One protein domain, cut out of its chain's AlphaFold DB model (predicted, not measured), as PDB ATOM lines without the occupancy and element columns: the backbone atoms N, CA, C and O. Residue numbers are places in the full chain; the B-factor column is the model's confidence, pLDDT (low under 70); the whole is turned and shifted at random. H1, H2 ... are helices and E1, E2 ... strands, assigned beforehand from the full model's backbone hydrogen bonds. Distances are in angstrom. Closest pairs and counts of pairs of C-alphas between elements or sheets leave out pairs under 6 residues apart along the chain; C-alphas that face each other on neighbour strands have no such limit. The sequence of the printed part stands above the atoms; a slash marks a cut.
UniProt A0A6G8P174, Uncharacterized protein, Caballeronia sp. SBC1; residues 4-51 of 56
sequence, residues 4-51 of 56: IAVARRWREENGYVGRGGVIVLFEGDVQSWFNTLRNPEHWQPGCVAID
ATOM      1  N   ILE A   4     -49.873  30.979  -6.675       95.62
ATOM      2  CA  ILE A   4     -48.569  30.309  -6.566       95.62
ATOM      3  C   ILE A   4     -47.500  30.977  -7.444       95.62
ATOM      4  O   ILE A   4     -46.363  31.146  -7.014       95.62
ATOM      5  N   ALA A   5     -47.850  31.378  -8.669       96.19
ATOM      6  CA  ALA A   5     -46.914  32.042  -9.572       96.19
ATOM      7  C   ALA A   5     -46.545  33.445  -9.067       96.19
ATOM      8  O   ALA A   5     -45.391  33.846  -9.188       96.19
ATOM      9  N   VAL A   6     -47.502  34.162  -8.466       96.50
ATOM     10  CA  VAL A   6     -47.256  35.474  -7.849       96.50
ATOM     11  C   VAL A   6     -46.314  35.328  -6.650       96.50
ATOM     12  O   VAL A   6     -45.308  36.029  -6.573       96.50
ATOM     13  N   ALA A   7     -46.574  34.357  -5.769       96.69
ATOM     14  CA  ALA A   7     -45.726  34.077  -4.612       96.69
ATOM     15  C   ALA A   7     -44.293  33.681  -5.010       96.69
ATOM     16  O   ALA A   7     -43.331  34.190  -4.434       96.69
ATOM     17  N   ARG A   8     -44.136  32.806  -6.015       96.00
ATOM     18  CA  ARG A   8     -42.814  32.398  -6.526       96.00
ATOM     19  C   ARG A   8     -42.043  33.572  -7.111       96.00
ATOM     20  O   ARG A   8     -40.904  33.797  -6.713       96.00
ATOM     21  N   ARG A   9     -42.688  34.358  -7.976       96.44
ATOM     22  CA  ARG A   9     -42.075  35.539  -8.587       96.44
ATOM     23  C   ARG A   9     -41.603  36.540  -7.532       96.44
ATOM     24  O   ARG A   9     -40.470  37.000  -7.598       96.44
ATOM     25  N   TRP A  10     -42.431  36.820  -6.525       97.00
ATOM     26  CA  TRP A  10     -42.040  37.717  -5.438       97.00
ATOM     27  C   TRP A  10     -40.801  37.201  -4.698       97.00
ATOM     28  O   TRP A  10     -39.888  37.977  -4.420       97.00
ATOM     29  N   ARG A  11     -40.718  35.894  -4.412       97.12
ATOM     30  CA  ARG A  11     -39.538  35.307  -3.753       97.12
ATOM     31  C   ARG A  11     -38.273  35.467  -4.587       97.12
ATOM     32  O   ARG A  11     -37.235  35.798  -4.020       97.12
ATOM     33  N   GLU A  12     -38.356  35.229  -5.891       96.88
ATOM     34  CA  GLU A  12     -37.236  35.389  -6.823       96.88
ATOM     35  C   GLU A  12     -36.763  36.847  -6.870       96.88
ATOM     36  O   GLU A  12     -35.585  37.117  -6.647       96.88
ATOM     37  N   GLU A  13     -37.690  37.788  -7.063       97.44
ATOM     38  CA  GLU A  13     -37.391  39.222  -7.184       97.44
ATOM     39  C   GLU A  13     -36.854  39.834  -5.878       97.44
ATOM     40  O   GLU A  13     -36.057  40.768  -5.921       97.44
ATOM     41  N   ASN A  14     -37.245  39.296  -4.716       96.75
ATOM     42  CA  ASN A  14     -36.855  39.826  -3.403       96.75
ATOM     43  C   ASN A  14     -35.736  39.017  -2.713       96.75
ATOM     44  O   ASN A  14     -35.315  39.370  -1.610       96.75
ATOM     45  N   GLY A  15     -35.250  37.923  -3.312       96.25
ATOM     46  CA  GLY A  15     -34.181  37.089  -2.739       96.25
ATOM     47  C   GLY A  15     -34.610  36.206  -1.555       96.25
ATOM     48  O   GLY A  15     -33.801  35.917  -0.669       96.25
ATOM     49  N   TYR A  16     -35.875  35.774  -1.533       96.31
ATOM     50  CA  TYR A  16     -36.485  34.919  -0.497       96.31
ATOM     51  C   TYR A  16     -36.685  33.458  -0.933       96.31
ATOM     52  O   TYR A  16     -37.423  32.705  -0.292       96.31
ATOM     53  N   VAL A  17     -36.036  33.041  -2.020       95.50
ATOM     54  CA  VAL A  17     -35.963  31.630  -2.419       95.50
ATOM     55  C   VAL A  17     -35.151  30.848  -1.382       95.50
ATOM     56  O   VAL A  17     -34.070  31.286  -0.990       95.50
ATOM     57  N   GLY A  18     -35.667  29.702  -0.930       95.00
ATOM     58  CA  GLY A  18     -34.991  28.825   0.032       95.00
ATOM     59  C   GLY A  18     -35.011  29.339   1.473       95.00
ATOM     60  O   GLY A  18     -34.276  28.830   2.318       95.00
ATOM     61  N   ARG A  19     -35.803  30.379   1.767       94.12
ATOM     62  CA  ARG A  19     -35.912  30.967   3.115       94.12
ATOM     63  C   ARG A  19     -37.093  30.410   3.908       94.12
ATOM     64  O   ARG A  19     -37.285  30.806   5.059       94.12
ATOM     65  N   GLY A  20     -37.886  29.522   3.308       93.06
ATOM     66  CA  GLY A  20     -39.090  28.974   3.916       93.06
ATOM     67  C   GLY A  20     -40.153  30.048   4.158       93.06
ATOM     68  O   GLY A  20     -40.253  31.050   3.433       93.06
ATOM     69  N   GLY A  21     -40.974  29.831   5.185       93.62
ATOM     70  CA  GLY A  21     -42.083  30.721   5.521       93.62
ATOM     71  C   GLY A  21     -43.179  30.748   4.456       93.62
ATOM     72  O   GLY A  21     -43.183  29.946   3.520       93.62
ATOM     73  N   VAL A  22     -44.085  31.714   4.573       94.62
ATOM     74  CA  VAL A  22     -45.228  31.885   3.672       94.62
ATOM     75  C   VAL A  22     -45.301  33.301   3.111       94.62
ATOM     76  O   VAL A  22     -44.943  34.266   3.784       94.62
ATOM     77  N   ILE A  23     -45.788  33.415   1.879       95.38
ATOM     78  CA  ILE A  23     -46.188  34.680   1.256       95.38
ATOM     79  C   ILE A  23     -47.687  34.845   1.446       95.38
ATOM     80  O   ILE A  23     -48.441  33.952   1.080       95.38
ATOM     81  N   VAL A  24     -48.121  35.971   1.995       94.06
ATOM     82  CA  VAL A  24     -49.542  36.275   2.182       94.06
ATOM     83  C   VAL A  24     -50.013  37.149   1.036       94.06
ATOM     84  O   VAL A  24     -49.451  38.221   0.803       94.06
ATOM     85  N   LEU A  25     -51.041  36.687   0.331       94.88
ATOM     86  CA  LEU A  25     -51.687  37.410  -0.753       94.88
ATOM     87  C   LEU A  25     -53.106  37.800  -0.359       94.88
ATOM     88  O   LEU A  25     -53.818  37.007   0.251       94.88
ATOM     89  N   PHE A  26     -53.527  38.990  -0.769       94.19
ATOM     90  CA  PHE A  26     -54.902  39.462  -0.657       94.19
ATOM     91  C   PHE A  26     -55.331  40.021  -2.013       94.19
ATOM     92  O   PHE A  26     -54.576  40.769  -2.624       94.19
ATOM     93  N   GLU A  27     -56.479  39.568  -2.521       93.44
ATOM     94  CA  GLU A  27     -57.009  39.938  -3.848       93.44
ATOM     95  C   GLU A  27     -56.019  39.778  -5.025       93.44
ATOM     96  O   GLU A  27     -56.183  40.368  -6.087       93.44
ATOM     97  N   GLY A  28     -55.022  38.899  -4.873       92.50
ATOM     98  CA  GLY A  28     -54.008  38.619  -5.894       92.50
ATOM     99  C   GLY A  28     -52.674  39.343  -5.699       92.50
ATOM    100  O   GLY A  28     -51.713  38.975  -6.374       92.50
ATOM    101  N   ASP A  29     -52.585  40.269  -4.744       94.12
ATOM    102  CA  ASP A  29     -51.381  41.053  -4.461       94.12
ATOM    103  C   ASP A  29     -50.661  40.582  -3.199       94.12
ATOM    104  O   ASP A  29     -51.284  40.237  -2.192       94.12
ATOM    105  N   VAL A  30     -49.324  40.596  -3.239       95.06
ATOM    106  CA  VAL A  30     -48.491  40.239  -2.085       95.06
ATOM    107  C   VAL A  30     -48.571  41.335  -1.031       95.06
ATOM    108  O   VAL A  30     -48.169  42.469  -1.270       95.06
ATOM    109  N   GLN A  31     -49.039  40.967   0.158       93.12
ATOM    110  CA  GLN A  31     -49.102  41.857   1.315       93.12
ATOM    111  C   GLN A  31     -47.847  41.738   2.178       93.12
ATOM    112  O   GLN A  31     -47.330  42.735   2.682       93.12
ATOM    113  N   SER A  32     -47.354  40.513   2.388       91.56
ATOM    114  CA  SER A  32     -46.207  40.285   3.266       91.56
ATOM    115  C   SER A  32     -45.583  38.898   3.112       91.56
ATOM    116  O   SER A  32     -46.170  37.995   2.511       91.56
ATOM    117  N   TRP A  33     -44.415  38.719   3.729       94.12
ATOM    118  CA  TRP A  33     -43.780  37.423   3.967       94.12
ATOM    119  C   TRP A  33     -43.600  37.202   5.469       94.12
ATOM    120  O   TRP A  33     -43.187  38.112   6.188       94.12
ATOM    121  N   PHE A  34     -43.841  35.974   5.930       91.81
ATOM    122  CA  PHE A  34     -43.623  35.577   7.320       91.81
ATOM    123  C   PHE A  34     -42.851  34.261   7.404       91.81
ATOM    124  O   PHE A  34     -43.260  33.261   6.817       91.81
ATOM    125  N   ASN A  35     -41.780  34.216   8.204       90.25
ATOM    126  CA  ASN A  35     -41.092  32.959   8.536       90.25
ATOM    127  C   ASN A  35     -41.877  32.085   9.528       90.25
ATOM    128  O   ASN A  35     -41.721  30.870   9.544       90.25
ATOM    129  N   THR A  36     -42.702  32.712  10.365       82.69
ATOM    130  CA  THR A  36     -43.575  32.094  11.363       82.69
ATOM    131  C   THR A  36     -44.850  32.922  11.458       82.69
ATOM    132  O   THR A  36     -44.791  34.152  11.499       82.69
ATOM    133  N   LEU A  37     -46.007  32.262  11.485       78.06
ATOM    134  CA  LEU A  37     -47.301  32.922  11.643       78.06
ATOM    135  C   LEU A  37     -47.451  33.382  13.092       78.06
ATOM    136  O   LEU A  37     -47.748  32.572  13.965       78.06
ATOM    137  N   ARG A  38     -47.181  34.662  13.365       72.19
ATOM    138  CA  ARG A  38     -47.247  35.201  14.733       72.19
ATOM    139  C   ARG A  38     -48.514  36.000  15.026       72.19
ATOM    140  O   ARG A  38     -48.938  36.001  16.172       72.19
ATOM    141  N   ASN A  39     -49.137  36.610  14.014       73.88
ATOM    142  CA  ASN A  39     -50.311  37.474  14.195       73.88
ATOM    143  C   ASN A  39     -51.292  37.379  13.007       73.88
ATOM    144  O   ASN A  39     -51.463  38.348  12.265       73.88
ATOM    145  N   PRO A  40     -51.924  36.212  12.776       73.00
ATOM    146  CA  PRO A  40     -52.927  36.067  11.720       73.00
ATOM    147  C   PRO A  40     -54.205  36.877  11.999       73.00
ATOM    148  O   PRO A  40     -54.964  37.158  11.080       73.00
ATOM    149  N   GLU A  41     -54.437  37.300  13.247       79.44
ATOM    150  CA  GLU A  41     -55.609  38.096  13.639       79.44
ATOM    151  C   GLU A  41     -55.690  39.485  12.980       79.44
ATOM    152  O   GLU A  41     -56.760  40.082  12.942       79.44
ATOM    153  N   HIS A  42     -54.578  40.000  12.445       80.06
ATOM    154  CA  HIS A  42     -54.532  41.289  11.742       80.06
ATOM    155  C   HIS A  42     -54.687  41.138  10.224       80.06
ATOM    156  O   HIS A  42     -54.551  42.111   9.480       80.06
ATOM    157  N   TRP A  43     -54.911  39.918   9.737       86.81
ATOM    158  CA  TRP A  43     -55.063  39.674   8.312       86.81
ATOM    159  C   TRP A  43     -56.471  40.024   7.859       86.81
ATOM    160  O   TRP A  43     -57.455  39.782   8.556       86.81
ATOM    161  N   GLN A  44     -56.563  40.568   6.649       86.62
ATOM    162  CA  GLN A  44     -57.857  40.797   6.029       86.62
ATOM    163  C   GLN A  44     -58.517  39.444   5.696       86.62
ATOM    164  O   GLN A  44     -57.839  38.531   5.209       86.62
ATOM    165  N   PRO A  45     -59.827  39.274   5.951       90.19
ATOM    166  CA  PRO A  45     -60.549  38.078   5.534       90.19
ATOM    167  C   PRO A  45     -60.379  37.826   4.034       90.19
ATOM    168  O   PRO A  45     -60.572  38.732   3.234       90.19
ATOM    169  N   GLY A  46     -60.033  36.594   3.649       90.62
ATOM    170  CA  GLY A  46     -59.746  36.244   2.251       90.62
ATOM    171  C   GLY A  46     -58.261  36.265   1.880       90.62
ATOM    172  O   GLY A  46     -57.923  35.956   0.738       90.62
ATOM    173  N   CYS A  47     -57.366  36.567   2.826       92.81
ATOM    174  CA  CYS A  47     -55.940  36.320   2.648       92.81
ATOM    175  C   CYS A  47     -55.647  34.836   2.379       92.81
ATOM    176  O   CYS A  47     -56.198  33.948   3.030       92.81
ATOM    177  N   VAL A  48     -54.707  34.582   1.469       92.88
ATOM    178  CA  VAL A  48     -54.166  33.251   1.178       92.88
ATOM    179  C   VAL A  48     -52.671  33.271   1.468       92.88
ATOM    180  O   VAL A  48     -51.931  34.053   0.875       92.88
ATOM    181  N   ALA A  49     -52.223  32.421   2.387       94.06
ATOM    182  CA  ALA A  49     -50.804  32.180   2.611       94.06
ATOM    183  C   ALA A  49     -50.317  31.125   1.614       94.06
ATOM    184  O   ALA A  49     -51.037  30.177   1.359       94.06
ATOM    185  N   ILE A  50     -49.127  31.280   1.039       94.75
ATOM    186  CA  ILE A  50     -48.522  30.312   0.119       94.75
ATOM    187  C   ILE A  50     -47.123  29.963   0.625       94.75
ATOM    188  O   ILE A  50     -46.259  30.843   0.726       94.75
ATOM    189  N   ASP A  51     -46.896  28.690   0.952       94.50
ATOM    190  CA  ASP A  51     -45.582  28.179   1.351       94.50
ATOM    191  C   ASP A  51     -44.591  28.145   0.170       94.50
ATOM    192  O   ASP A  51     -44.900  28.516  -0.965       94.50
TER     193      ASP A  51
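Overview. This is residues 4 to 51 of the 56 residues of an uncharacterized protein of Caballeronia sp. SBC1 (UniProt A0A6G8P174). A single helix, H1, lies across one face of a small three-stranded antiparallel sheet, making two layers, and a long loop of residues 35 to 47 joins the two edge strands. The printed part has 48 residues, with one named helix and three named strands in the order H1, E1, E2, E3; the sheet runs E2, E1, E3, and the class is mixed, helices and strands. The whole is compact, with a radius of gyration of the C-alphas of 10.2 A and spans of 27 by 21 by 13 A.

Arrangement. H1, residues 4 to 14, is on the sheet of E1, residues 22 to 26, E2, residues 29 to 34, and E3, residues 48 to 50. Its height over the sheet is 9.3 A. It lies over E2 and E1 and runs across the strands, at 66 degrees to E1 on the local plane. The closest C-alphas of H1 and E1 are those of Ala 7 and Ile 23, 5.9 A apart. In H1 every O i to N i+4 pair is within hydrogen-bond range. E1 and E2 form a hairpin, antiparallel at 150 degrees, with N 24 and O 32 2.9 A apart. The inner strand E1 is also antiparallel to E3, with N 25 and O 48 2.8 A apart. E2 and E3, the edge strands, are apart.

Along the chain. H1 begins at C-alpha 4 (-48.569, 30.309, -6.566) and is 15.4 A long from first to last C-alpha. E1 measures 13.0 A, E2 15.1 A and E3 6.5 A, which ends at C-alpha 50 (-48.522, 30.312, 0.119).

Size, cuts and confidence. The C-alphas farthest apart, those of Gly 18 and Pro 45, are 27.7 A apart. The printed part has no cut. The link from E2 to E3 is long, with 13 residues. The mean pLDDT of the printed part is 91.6, and no printed residue is under 70.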